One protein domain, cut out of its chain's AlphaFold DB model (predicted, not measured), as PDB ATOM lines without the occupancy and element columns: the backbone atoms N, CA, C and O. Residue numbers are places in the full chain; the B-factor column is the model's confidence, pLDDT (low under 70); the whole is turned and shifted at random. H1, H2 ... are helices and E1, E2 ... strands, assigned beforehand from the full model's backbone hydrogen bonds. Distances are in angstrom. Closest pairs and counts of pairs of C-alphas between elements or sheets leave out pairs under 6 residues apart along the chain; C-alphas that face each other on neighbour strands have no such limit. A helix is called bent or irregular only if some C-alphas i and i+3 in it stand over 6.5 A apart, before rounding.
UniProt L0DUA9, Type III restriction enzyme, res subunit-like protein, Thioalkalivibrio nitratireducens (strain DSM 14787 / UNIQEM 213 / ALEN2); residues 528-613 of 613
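What this domain is: This is residues 528 to 613 of the 613 residues of the protein "Type III restriction enzyme, res subunit-like protein" of Thioalkalivibrio nitratireducens (strain DSM 14787 / UNIQEM 213 / ALEN2) (UniProt L0DUA9). A long three-strand ribbon, E1 - E2 - E3, has the short helix H1 over one face, while residues 528 to 559, without named elements, swing round it in a wide loop. The 86 printed residues, under half in named elements, run H1, E1, E2, E3: mostly strand, an antiparallel meander, each strand neighbouring the one before. The whole is loose: radius of gyration of the C-alphas 14.9 A, spans 46 by 31 by 26 A.

How they stand to each other: Start at E2, residues 584 to 594. It forms hairpins with E1, residues 571 to 579 (N 574 to O 588, 2.8 A), and E3, residues 604 to 612 (N 589 to O 609, 2.8 A), both pairs within hydrogen-bond range. E1 bends by 61 degrees at residue 574. H1, residues 560 to 566, is on the sheet at height 8.9 A; its closest C-alphas to E2 are Pro 560 and Leu 585, 5.9 A. H1 is irregular, C-alphas 561 and 564 being 8.0 A apart; 0 of 3 O i to N i+4 pairs are within range, against 3 of 4 O i to N i+3.

Where its parts are: Find H1's start, C-alpha 560, at (-34.431, -3.510, -36.698). E2 spans 31.0 A; E3 spans 25.3 A, ending at C-alpha 612 (-36.697, 1.631, -27.651).

The domain as a whole: The printed part has no cut. Residues 531 to 553 and 601 are under pLDDT 70.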
ATOM      1  N   GLU A 528     -32.234 -10.539 -27.856       81.38
ATOM      2  CA  GLU A 528     -30.928 -11.063 -28.261       81.38
ATOM      3  C   GLU A 528     -29.951  -9.911 -28.529       81.38
ATOM      4  O   GLU A 528     -30.289  -8.958 -29.227       81.38
ATOM      5  N   ILE A 529     -28.724  -9.990 -28.006       78.19
ATOM      6  CA  ILE A 529     -27.670  -8.999 -28.286       78.19
ATOM      7  C   ILE A 529     -27.160  -9.197 -29.719       78.19
ATOM      8  O   ILE A 529     -26.747 -10.301 -30.081       78.19
ATOM      9  N   VAL A 530     -27.133  -8.130 -30.526       74.12
ATOM     10  CA  VAL A 530     -26.764  -8.196 -31.951       74.12
ATOM     11  C   VAL A 530     -25.636  -7.217 -32.270       74.12
ATOM     12  O   VAL A 530     -25.867  -6.022 -32.327       74.12
ATOM     13  N   GLY A 531     -24.421  -7.707 -32.534       64.94
ATOM     14  CA  GLY A 531     -23.298  -6.873 -32.995       64.94
ATOM     15  C   GLY A 531     -21.947  -7.293 -32.413       64.94
ATOM     16  O   GLY A 531     -21.866  -7.789 -31.290       64.94
ATOM     17  N   ALA A 532     -20.871  -7.114 -33.185       53.03
ATOM     18  CA  ALA A 532     -19.512  -7.482 -32.793       53.03
ATOM     19  C   ALA A 532     -18.656  -6.236 -32.516       53.03
ATOM     20  O   ALA A 532     -18.102  -5.644 -33.434       53.03
ATOM     21  N   GLY A 533     -18.496  -5.909 -31.232       52.12
ATOM     22  CA  GLY A 533     -17.372  -5.126 -30.716       52.12
ATOM     23  C   GLY A 533     -17.473  -3.603 -30.831       52.12
ATOM     24  O   GLY A 533     -17.339  -3.044 -31.910       52.12
ATOM     25  N   GLN A 534     -17.548  -2.934 -29.680       50.09
ATOM     26  CA  GLN A 534     -16.521  -2.002 -29.187       50.09
ATOM     27  C   GLN A 534     -16.915  -1.515 -27.778       50.09
ATOM     28  O   GLN A 534     -18.011  -1.014 -27.585       50.09
ATOM     29  N   GLU A 535     -15.998  -1.709 -26.822       54.06
ATOM     30  CA  GLU A 535     -15.997  -1.260 -25.414       54.06
ATOM     31  C   GLU A 535     -17.197  -1.645 -24.511       54.06
ATOM     32  O   GLU A 535     -18.346  -1.260 -24.696       54.06
ATOM     33  N   LEU A 536     -16.871  -2.427 -23.473       52.75
ATOM     34  CA  LEU A 536     -17.768  -3.042 -22.491       52.75
ATOM     35  C   LEU A 536     -18.405  -2.007 -21.551       52.75
ATOM     36  O   LEU A 536     -17.877  -1.719 -20.478       52.75
ATOM     37  N   LEU A 537     -19.574  -1.496 -21.923       57.38
ATOM     38  CA  LEU A 537     -20.539  -0.943 -20.976       57.38
ATOM     39  C   LEU A 537     -21.651  -1.985 -20.799       57.38
ATOM     40  O   LEU A 537     -22.540  -2.106 -21.638       57.38
ATOM     41  N   GLU A 538     -21.550  -2.800 -19.745       59.91
ATOM     42  CA  GLU A 538     -22.582  -3.782 -19.391       59.91
ATOM     43  C   GLU A 538     -23.705  -3.099 -18.602       59.91
ATOM     44  O   GLU A 538     -23.597  -2.893 -17.392       59.91
ATOM     45  N   ILE A 539     -24.794  -2.737 -19.283       65.50
ATOM     46  CA  ILE A 539     -26.020  -2.247 -18.649       65.50
ATOM     47  C   ILE A 539     -27.016  -3.409 -18.575       65.50
ATOM     48  O   ILE A 539     -27.207  -4.158 -19.533       65.50
ATOM     49  N   SER A 540     -27.643  -3.590 -17.411       65.81
ATOM     50  CA  SER A 540     -28.732  -4.555 -17.258       65.81
ATOM     51  C   SER A 540     -30.001  -4.006 -17.907       65.81
ATOM     52  O   SER A 540     -30.482  -2.948 -17.503       65.81
ATOM     53  N   THR A 541     -30.588  -4.742 -18.853       64.81
ATOM     54  CA  THR A 541     -31.850  -4.360 -19.508       64.81
ATOM     55  C   THR A 541     -33.007  -4.221 -18.509       64.81
ATOM     56  O   THR A 541     -33.854  -3.348 -18.662       64.81
ATOM     57  N   LEU A 542     -32.995  -5.004 -17.419       63.16
ATOM     58  CA  LEU A 542     -33.968  -4.903 -16.318       63.16
ATOM     59  C   LEU A 542     -33.809  -3.627 -15.475       63.16
ATOM     60  O   LEU A 542     -34.715  -3.269 -14.726       63.16
ATOM     61  N   ALA A 543     -32.657  -2.956 -15.559       61.41
ATOM     62  CA  ALA A 543     -32.384  -1.715 -14.840       61.41
ATOM     63  C   ALA A 543     -32.705  -0.457 -15.669       61.41
ATOM     64  O   ALA A 543     -32.626   0.654 -15.138       61.41
ATOM     65  N   LEU A 544     -33.067  -0.609 -16.949       67.88
ATOM     66  CA  LEU A 544     -33.445   0.506 -17.813       67.88
ATOM     67  C   LEU A 544     -34.804   1.069 -17.380       67.88
ATOM     68  O   LEU A 544     -35.781   0.339 -17.233       67.88
ATOM     69  N   ARG A 545     -34.866   2.388 -17.178       65.44
ATOM     70  CA  ARG A 545     -36.091   3.109 -16.808       65.44
ATOM     71  C   ARG A 545     -36.409   4.153 -17.881       65.44
ATOM     72  O   ARG A 545     -35.818   5.235 -17.843       65.44
ATOM     73  N   PRO A 546     -37.296   3.849 -18.847       64.56
ATOM     74  CA  PRO A 546     -37.727   4.824 -19.843       64.56
ATOM     75  C   PRO A 546     -38.363   6.042 -19.162       64.56
ATOM     76  O   PRO A 546     -39.126   5.900 -18.206       64.56
ATOM     77  N   LYS A 547     -38.056   7.250 -19.643       59.34
ATOM     78  CA  LYS A 547     -38.777   8.462 -19.221       59.34
ATOM     79  C   LYS A 547     -40.132   8.530 -19.936       59.34
ATOM     80  O   LYS A 547     -40.266   8.043 -21.051       59.34
ATOM     81  N   ILE A 548     -41.110   9.195 -19.315       54.84
ATOM     82  CA  ILE A 548     -42.520   9.301 -19.763       54.84
ATOM     83  C   ILE A 548     -42.681   9.986 -21.146       54.84
ATOM     84  O   ILE A 548     -43.743   9.941 -21.760       54.84
ATOM     85  N   SER A 549     -41.630  10.598 -21.691       61.78
ATOM     86  CA  SER A 549     -41.629  11.195 -23.028       61.78
ATOM     87  C   SER A 549     -41.358  10.141 -24.115       61.78
ATOM     88  O   SER A 549     -40.200   9.884 -24.441       61.78
ATOM     89  N   ALA A 550     -42.408   9.555 -24.693       56.38
ATOM     90  CA  ALA A 550     -42.308   8.648 -25.841       56.38
ATOM     91  C   ALA A 550     -42.739   9.339 -27.149       56.38
ATOM     92  O   ALA A 550     -43.693  10.117 -27.168       56.38
ATOM     93  N   GLN A 551     -42.055   9.036 -28.255       65.56
ATOM     94  CA  GLN A 551     -42.464   9.428 -29.607       65.56
ATOM     95  C   GLN A 551     -42.921   8.180 -30.364       65.56
ATOM     96  O   GLN A 551     -42.193   7.195 -30.421       65.56
ATOM     97  N   VAL A 552     -44.123   8.223 -30.943       61.09
ATOM     98  CA  VAL A 552     -44.721   7.080 -31.646       61.09
ATOM     99  C   VAL A 552     -44.670   7.317 -33.151       61.09
ATOM    100  O   VAL A 552     -45.180   8.321 -33.647       61.09
ATOM    101  N   TYR A 553     -44.097   6.363 -33.882       68.94
ATOM    102  CA  TYR A 553     -43.982   6.391 -35.338       68.94
ATOM    103  C   TYR A 553     -44.817   5.264 -35.956       68.94
ATOM    104  O   TYR A 553     -44.832   4.143 -35.455       68.94
ATOM    105  N   ARG A 554     -45.512   5.542 -37.066       74.69
ATOM    106  CA  ARG A 554     -46.199   4.516 -37.869       74.69
ATOM    107  C   ARG A 554     -45.356   4.212 -39.105       74.69
ATOM    108  O   ARG A 554     -45.112   5.111 -39.903       74.69
ATOM    109  N   THR A 555     -44.972   2.952 -39.285       79.94
ATOM    110  CA  THR A 555     -44.235   2.462 -40.462       79.94
ATOM    111  C   THR A 555     -44.979   1.301 -41.125       79.94
ATOM    112  O   THR A 555     -45.784   0.629 -40.481       79.94
ATOM    113  N   THR A 556     -44.743   1.076 -42.419       84.12
ATOM    114  CA  THR A 556     -45.248  -0.094 -43.158       84.12
ATOM    115  C   THR A 556     -44.367  -1.324 -42.975       84.12
ATOM    116  O   THR A 556     -44.868  -2.440 -43.040       84.12
ATOM    117  N   GLU A 557     -43.069  -1.126 -42.737       82.94
ATOM    118  CA  GLU A 557     -42.096  -2.191 -42.489       82.94
ATOM    119  C   GLU A 557     -41.107  -1.749 -41.401       82.94
ATOM    120  O   GLU A 557     -40.697  -0.584 -41.364       82.94
ATOM    121  N   PHE A 558     -40.719  -2.670 -40.519       85.75
ATOM    122  CA  PHE A 558     -39.719  -2.443 -39.476       85.75
ATOM    123  C   PHE A 558     -38.604  -3.480 -39.620       85.75
ATOM    124  O   PHE A 558     -38.862  -4.678 -39.546       85.75
ATOM    125  N   HIS A 559     -37.384  -2.999 -39.868       85.56
ATOM    126  CA  HIS A 559     -36.187  -3.805 -40.138       85.56
ATOM    127  C   HIS A 559     -35.115  -3.468 -39.085       85.56
ATOM    128  O   HIS A 559     -34.168  -2.729 -39.392       85.56
ATOM    129  N   PRO A 560     -35.285  -3.910 -37.820       84.56
ATOM    130  CA  PRO A 560     -34.431  -3.510 -36.698       84.56
ATOM    131  C   PRO A 560     -32.967  -3.916 -36.888       84.56
ATOM    132  O   PRO A 560     -32.075  -3.268 -36.356       84.56
ATOM    133  N   GLU A 561     -32.684  -4.931 -37.704       83.31
ATOM    134  CA  GLU A 561     -31.331  -5.382 -38.034       83.31
ATOM    135  C   GLU A 561     -30.507  -4.370 -38.846       83.31
ATOM    136  O   GLU A 561     -29.293  -4.514 -38.958       83.31
ATOM    137  N   ARG A 562     -31.142  -3.333 -39.409       85.19
ATOM    138  CA  ARG A 562     -30.464  -2.267 -40.167       85.19
ATOM    139  C   ARG A 562     -30.189  -1.017 -39.330       85.19
ATOM    140  O   ARG A 562     -29.886   0.030 -39.904       85.19
ATOM    141  N   TYR A 563     -30.290  -1.109 -38.000       85.06
ATOM    142  CA  TYR A 563     -30.181   0.031 -37.081       85.06
ATOM    143  C   TYR A 563     -28.913   0.873 -37.296       85.06
ATOM    144  O   TYR A 563     -28.968   2.092 -37.173       85.06
ATOM    145  N   GLU A 564     -27.791   0.260 -37.682       81.31
ATOM    146  CA  GLU A 564     -26.516   0.960 -37.912       81.31
ATOM    147  C   GLU A 564     -26.607   2.050 -38.992       81.31
ATOM    148  O   GLU A 564     -25.883   3.039 -38.936       81.31
ATOM    149  N   GLN A 565     -27.526   1.915 -39.955       84.06
ATOM    150  CA  GLN A 565     -27.718   2.897 -41.030       84.06
ATOM    151  C   GLN A 565     -28.413   4.181 -40.549       84.06
ATOM    152  O   GLN A 565     -28.387   5.190 -41.254       84.06
ATOM    153  N   ALA A 566     -29.048   4.148 -39.373       79.62
ATOM    154  CA  ALA A 566     -29.821   5.264 -38.832       79.62
ATOM    155  C   ALA A 566     -28.970   6.278 -38.045       79.62
ATOM    156  O   ALA A 566     -29.427   7.396 -37.806       79.62
ATOM    157  N   PHE A 567     -27.738   5.921 -37.665       82.00
ATOM    158  CA  PHE A 567     -26.886   6.740 -36.801       82.00
ATOM    159  C   PHE A 567     -25.694   7.336 -37.556       82.00
ATOM    160  O   PHE A 567     -25.151   6.759 -38.497       82.00
ATOM    161  N   ARG A 568     -25.278   8.542 -37.154       79.56
ATOM    162  CA  ARG A 568     -24.153   9.268 -37.769       79.56
ATOM    163  C   ARG A 568     -22.820   8.832 -37.157       79.56
ATOM    164  O   ARG A 568     -22.771   8.422 -36.009       79.56
ATOM    165  N   ALA A 569     -21.707   9.076 -37.852       70.88
ATOM    166  CA  ALA A 569     -20.355   8.714 -37.388       70.88
ATOM    167  C   ALA A 569     -19.925   9.311 -36.024       70.88
ATOM    168  O   ALA A 569     -18.964   8.837 -35.426       70.88
ATOM    169  N   LYS A 570     -20.602  10.363 -35.536       73.75
ATOM    170  CA  LYS A 570     -20.364  10.963 -34.209       73.75
ATOM    171  C   LYS A 570     -21.201  10.337 -33.084       73.75
ATOM    172  O   LYS A 570     -20.995  10.689 -31.929       73.75
ATOM    173  N   GLN A 571     -22.139   9.454 -33.415       82.38
ATOM    174  CA  GLN A 571     -23.010   8.771 -32.465       82.38
ATOM    175  C   GLN A 571     -22.461   7.365 -32.231       82.38
ATOM    176  O   GLN A 571     -22.211   6.619 -33.177       82.38
ATOM    177  N   ARG A 572     -22.232   7.021 -30.966       83.00
ATOM    178  CA  ARG A 572     -21.741   5.705 -30.553       83.00
ATOM    179  C   ARG A 572     -22.900   4.886 -30.011       83.00
ATOM    180  O   ARG A 572     -23.651   5.373 -29.172       83.00
ATOM    181  N   ILE A 573     -23.030   3.654 -30.491       84.19
ATOM    182  CA  ILE A 573     -24.117   2.742 -30.128       84.19
ATOM    183  C   ILE A 573     -23.583   1.716 -29.131       84.19
ATOM    184  O   ILE A 573     -22.535   1.112 -29.354       84.19
ATOM    185  N   TYR A 574     -24.332   1.497 -28.058       81.25
ATOM    186  CA  TYR A 574     -24.043   0.548 -26.994       81.25
ATOM    187  C   TYR A 574     -25.191  -0.454 -26.860       81.25
ATOM    188  O   TYR A 574     -26.365  -0.083 -26.903       81.25
ATOM    189  N   GLN A 575     -24.823  -1.726 -26.681       78.69
ATOM    190  CA  GLN A 575     -25.720  -2.859 -26.416       78.69
ATOM    191  C   GLN A 575     -27.007  -2.905 -27.269       78.69
ATOM    192  O   GLN A 575     -28.105  -2.962 -26.714       78.69
ATOM    193  N   PRO A 576     -26.903  -2.917 -28.606       85.44
ATOM    194  CA  PRO A 576     -28.051  -3.208 -29.459       85.44
ATOM    195  C   PRO A 576     -28.627  -4.600 -29.152       85.44
ATOM    196  O   PRO A 576     -27.932  -5.618 -29.223       85.44
ATOM    197  N   GLN A 577     -29.908  -4.630 -28.799       86.38
ATOM    198  CA  GLN A 577     -30.690  -5.817 -28.484       86.38
ATOM    199  C   GLN A 577     -31.939  -5.853 -29.360       86.38
ATOM    200  O   GLN A 577     -32.672  -4.869 -29.439       86.38
ATOM    201  N   ILE A 578     -32.196  -6.986 -30.008       87.06
ATOM    202  CA  ILE A 578     -33.343  -7.170 -30.898       87.06
ATOM    203  C   ILE A 578     -34.203  -8.313 -30.366       87.06
ATOM    204  O   ILE A 578     -33.696  -9.409 -30.135       87.06
ATOM    205  N   SER A 579     -35.512  -8.086 -30.232       85.56
ATOM    206  CA  SER A 579     -36.494  -9.168 -30.095       85.56
ATOM    207  C   SER A 579     -37.211  -9.338 -31.425       85.56
ATOM    208  O   SER A 579     -37.970  -8.472 -31.861       85.56
ATOM    209  N   ARG A 580     -36.993 -10.480 -32.085       80.81
ATOM    210  CA  ARG A 580     -37.729 -10.835 -33.312       80.81
ATOM    211  C   ARG A 580     -39.171 -11.236 -33.020       80.81
ATOM    212  O   ARG A 580     -40.033 -11.037 -33.868       80.81
ATOM    213  N   ARG A 581     -39.420 -11.816 -31.840       79.69
ATOM    214  CA  ARG A 581     -40.762 -12.217 -31.391       79.69
ATOM    215  C   ARG A 581     -41.641 -10.992 -31.160       79.69
ATOM    216  O   ARG A 581     -42.794 -10.999 -31.576       79.69
ATOM    217  N   ASP A 582     -41.072  -9.964 -30.539       76.75
ATOM    218  CA  ASP A 582     -41.785  -8.747 -30.141       76.75
ATOM    219  C   ASP A 582     -41.602  -7.599 -31.151       76.75
ATOM    220  O   ASP A 582     -42.177  -6.530 -30.977       76.75
ATOM    221  N   ASN A 583     -40.836  -7.835 -32.226       81.75
ATOM    222  CA  ASN A 583     -40.511  -6.869 -33.278       81.75
ATOM    223  C   ASN A 583     -39.978  -5.543 -32.708       81.75
ATOM    224  O   ASN A 583     -40.486  -4.474 -33.036       81.75
ATOM    225  N   MET A 584     -38.974  -5.646 -31.835       83.56
ATOM    226  CA  MET A 584     -38.499  -4.564 -30.971       83.56
ATOM    227  C   MET A 584     -36.978  -4.406 -31.058       83.56
ATOM    228  O   MET A 584     -36.251  -5.401 -31.156       83.56
ATOM    229  N   LEU A 585     -36.496  -3.165 -30.967       84.56
ATOM    230  CA  LEU A 585     -35.079  -2.812 -30.863       84.56
ATOM    231  C   LEU A 585     -34.831  -1.958 -29.617       84.56
ATOM    232  O   LEU A 585     -35.433  -0.899 -29.456       84.56
ATOM    233  N   VAL A 586     -33.883  -2.376 -28.779       85.56
ATOM    234  CA  VAL A 586     -33.389  -1.601 -27.636       85.56
ATOM    235  C   VAL A 586     -31.908  -1.322 -27.832       85.56
ATOM    236  O   VAL A 586     -31.132  -2.239 -28.083       85.56
ATOM    237  N   LEU A 587     -31.496  -0.062 -27.721       86.25
ATOM    238  CA  LEU A 587     -30.088   0.327 -27.766       86.25
ATOM    239  C   LEU A 587     -29.849   1.604 -26.959       86.25
ATOM    240  O   LEU A 587     -30.769   2.384 -26.709       86.25
ATOM    241  N   VAL A 588     -28.599   1.836 -26.569       84.56
ATOM    242  CA  VAL A 588     -28.175   3.073 -25.906       84.56
ATOM    243  C   VAL A 588     -27.261   3.846 -26.846       84.56
ATOM    244  O   VAL A 588     -26.300   3.295 -27.375       84.56
ATOM    245  N   VAL A 589     -27.544   5.126 -27.060       85.62
ATOM    246  CA  VAL A 589     -26.744   6.003 -27.920       85.62
ATOM    247  C   VAL A 589     -26.034   7.025 -27.055       85.62
ATOM    248  O   VAL A 589     -26.665   7.704 -26.254       85.62
ATOM    249  N   ASN A 590     -24.727   7.164 -27.238       85.81
ATOM    250  CA  ASN A 590     -23.986   8.323 -26.763       85.81
ATOM    251  C   ASN A 590     -23.707   9.252 -27.941       85.81
ATOM    252  O   ASN A 590     -23.246   8.809 -28.999       85.81
ATOM    253  N   GLN A 591     -23.941  10.541 -27.747       85.94
ATOM    254  CA  GLN A 591     -23.579  11.557 -28.722       85.94
ATOM    255  C   GLN A 591     -22.917  12.747 -28.038       85.94
ATOM    256  O   GLN A 591     -23.239  13.098 -26.905       85.94
ATOM    257  N   ARG A 592     -21.977  13.366 -28.751       79.38
ATOM    258  CA  ARG A 592     -21.338  14.612 -28.332       79.38
ATOM    259  C   ARG A 592     -21.953  15.772 -29.078       79.38
ATOM    260  O   ARG A 592     -21.890  15.822 -30.309       79.38
ATOM    261  N   GLU A 593     -22.536  16.686 -28.322       76.19
ATOM    262  CA  GLU A 593     -23.170  17.890 -28.841       76.19
ATOM    263  C   GLU A 593     -22.355  19.126 -28.458       76.19
ATOM    264  O   GLU A 593     -21.786  19.214 -27.371       76.19
ATOM    265  N   SER A 594     -22.285  20.086 -29.377       72.62
ATOM    266  CA  SER A 594     -21.790  21.428 -29.079       72.62
ATOM    267  C   SER A 594     -22.826  22.174 -28.248       72.62
ATOM    268  O   SER A 594     -24.019  22.024 -28.495       72.62
ATOM    269  N   ILE A 595     -22.386  23.007 -27.309       77.69
ATOM    270  CA  ILE A 595     -23.303  23.711 -26.412       77.69
ATOM    271  C   ILE A 595     -23.671  25.091 -26.971       77.69
ATOM    272  O   ILE A 595     -22.792  25.886 -27.289       77.69
ATOM    273  N   ASP A 596     -24.964  25.414 -26.995       75.88
ATOM    274  CA  ASP A 596     -25.524  26.597 -27.675       75.88
ATOM    275  C   ASP A 596     -25.079  27.970 -27.128       75.88
ATOM    276  O   ASP A 596     -25.343  28.998 -27.751       75.88
ATOM    277  N   TRP A 597     -24.421  28.027 -25.965       80.31
ATOM    278  CA  TRP A 597     -23.928  29.281 -25.375       80.31
ATOM    279  C   TRP A 597     -22.449  29.571 -25.678       80.31
ATOM    280  O   TRP A 597     -21.938  30.603 -25.238       80.31
ATOM    281  N   THR A 598     -21.749  28.694 -26.409       76.75
ATOM    282  CA  THR A 598     -20.334  28.881 -26.759       76.75
ATOM    283  C   THR A 598     -20.006  28.399 -28.171       76.75
ATOM    284  O   THR A 598     -20.369  27.301 -28.574       76.75
ATOM    285  N   ASP A 599     -19.231  29.196 -28.908       74.94
ATOM    286  CA  ASP A 599     -18.690  28.822 -30.225       74.94
ATOM    287  C   ASP A 599     -17.376  28.016 -30.120       74.94
ATOM    288  O   ASP A 599     -16.753  27.669 -31.132       74.94
ATOM    289  N   SER A 600     -16.906  27.745 -28.895       74.25
ATOM    290  CA  SER A 600     -15.694  26.959 -28.660       74.25
ATOM    291  C   SER A 600     -15.923  25.495 -29.026       74.25
ATOM    292  O   SER A 600     -16.724  24.802 -28.406       74.25
ATOM    293  N   ARG A 601     -15.160  25.002 -30.006       65.06
ATOM    294  CA  ARG A 601     -15.203  23.598 -30.452       65.06
ATOM    295  C   ARG A 601     -14.581  22.611 -29.461       65.06
ATOM    296  O   ARG A 601     -14.691  21.412 -29.677       65.06
ATOM    297  N   ASP A 602     -13.937  23.112 -28.410       71.44
ATOM    298  CA  ASP A 602     -13.291  22.293 -27.381       71.44
ATOM    299  C   ASP A 602     -14.236  21.986 -26.204       71.44
ATOM    300  O   ASP A 602     -13.868  21.247 -25.291       71.44
ATOM    301  N   ILE A 603     -15.446  22.560 -26.205       72.56
ATOM    302  CA  ILE A 603     -16.448  22.393 -25.150       72.56
ATOM    303  C   ILE A 603     -17.659  21.661 -25.741       72.56
ATOM    304  O   ILE A 603     -18.507  22.258 -26.402       72.56
ATOM    305  N   GLU A 604     -17.730  20.356 -25.486       76.81
ATOM    306  CA  GLU A 604     -18.827  19.474 -25.897       76.81
ATOM    307  C   GLU A 604     -19.521  18.882 -24.658       76.81
ATOM    308  O   GLU A 604     -18.894  18.666 -23.617       76.81
ATOM    309  N   THR A 605     -20.818  18.602 -24.769       78.12
ATOM    310  CA  THR A 605     -21.590  17.826 -23.790       78.12
ATOM    311  C   THR A 605     -21.836  16.418 -24.306       78.12
ATOM    312  O   THR A 605     -22.284  16.243 -25.438       78.12
ATOM    313  N   ASP A 606     -21.592  15.415 -23.462       81.38
ATOM    314  CA  ASP A 606     -22.017  14.038 -23.717       81.38
ATOM    315  C   ASP A 606     -23.510  13.894 -23.362       81.38
ATOM    316  O   ASP A 606     -23.888  14.038 -22.195       81.38
ATOM    317  N   SER A 607     -24.357  13.571 -24.343       81.94
ATOM    318  CA  SER A 607     -25.730  13.112 -24.109       81.94
ATOM    319  C   SER A 607     -25.817  11.594 -24.258       81.94
ATOM    320  O   SER A 607     -25.069  10.970 -25.018       81.94
ATOM    321  N   TRP A 608     -26.712  10.996 -23.477       83.75
ATOM    322  CA  TRP A 608     -26.970   9.562 -23.463       83.75
ATOM    323  C   TRP A 608     -28.465   9.335 -23.624       83.75
ATOM    324  O   TRP A 608     -29.249   9.769 -22.778       83.75
ATOM    325  N   ASP A 609     -28.836   8.627 -24.682       81.88
ATOM    326  CA  ASP A 609     -30.219   8.409 -25.071       81.88
ATOM    327  C   ASP A 609     -30.529   6.911 -25.083       81.88
ATOM    328  O   ASP A 609     -29.827   6.111 -25.704       81.88
ATOM    329  N   LEU A 610     -31.590   6.526 -24.373       80.12
ATOM    330  CA  LEU A 610     -32.158   5.185 -24.458       80.12
ATOM    331  C   LEU A 610     -33.163   5.164 -25.608       80.12
ATOM    332  O   LEU A 610     -34.164   5.879 -25.568       80.12
ATOM    333  N   VAL A 611     -32.914   4.317 -26.600       79.62
ATOM    334  CA  VAL A 611     -33.803   4.129 -27.745       79.62
ATOM    335  C   VAL A 611     -34.493   2.778 -27.603       79.62
ATOM    336  O   VAL A 611     -33.834   1.748 -27.484       79.62
ATOM    337  N   SER A 612     -35.824   2.803 -27.618       75.75
ATOM    338  CA  SER A 612     -36.697   1.631 -27.651       75.75
ATOM    339  C   SER A 612     -37.685   1.838 -28.795       75.75
ATOM    340  O   SER A 612     -38.508   2.752 -28.714       75.75
ATOM    341  N   LEU A 613     -37.568   1.039 -29.856       70.44
ATOM    342  CA  LEU A 613     -38.363   1.145 -31.086       70.44
ATOM    343  C   LEU A 613     -39.157  -0.125 -31.358       70.44
ATOM    344  O   LEU A 613     -38.597  -1.221 -31.111       70.44
TER     345      LEU A 613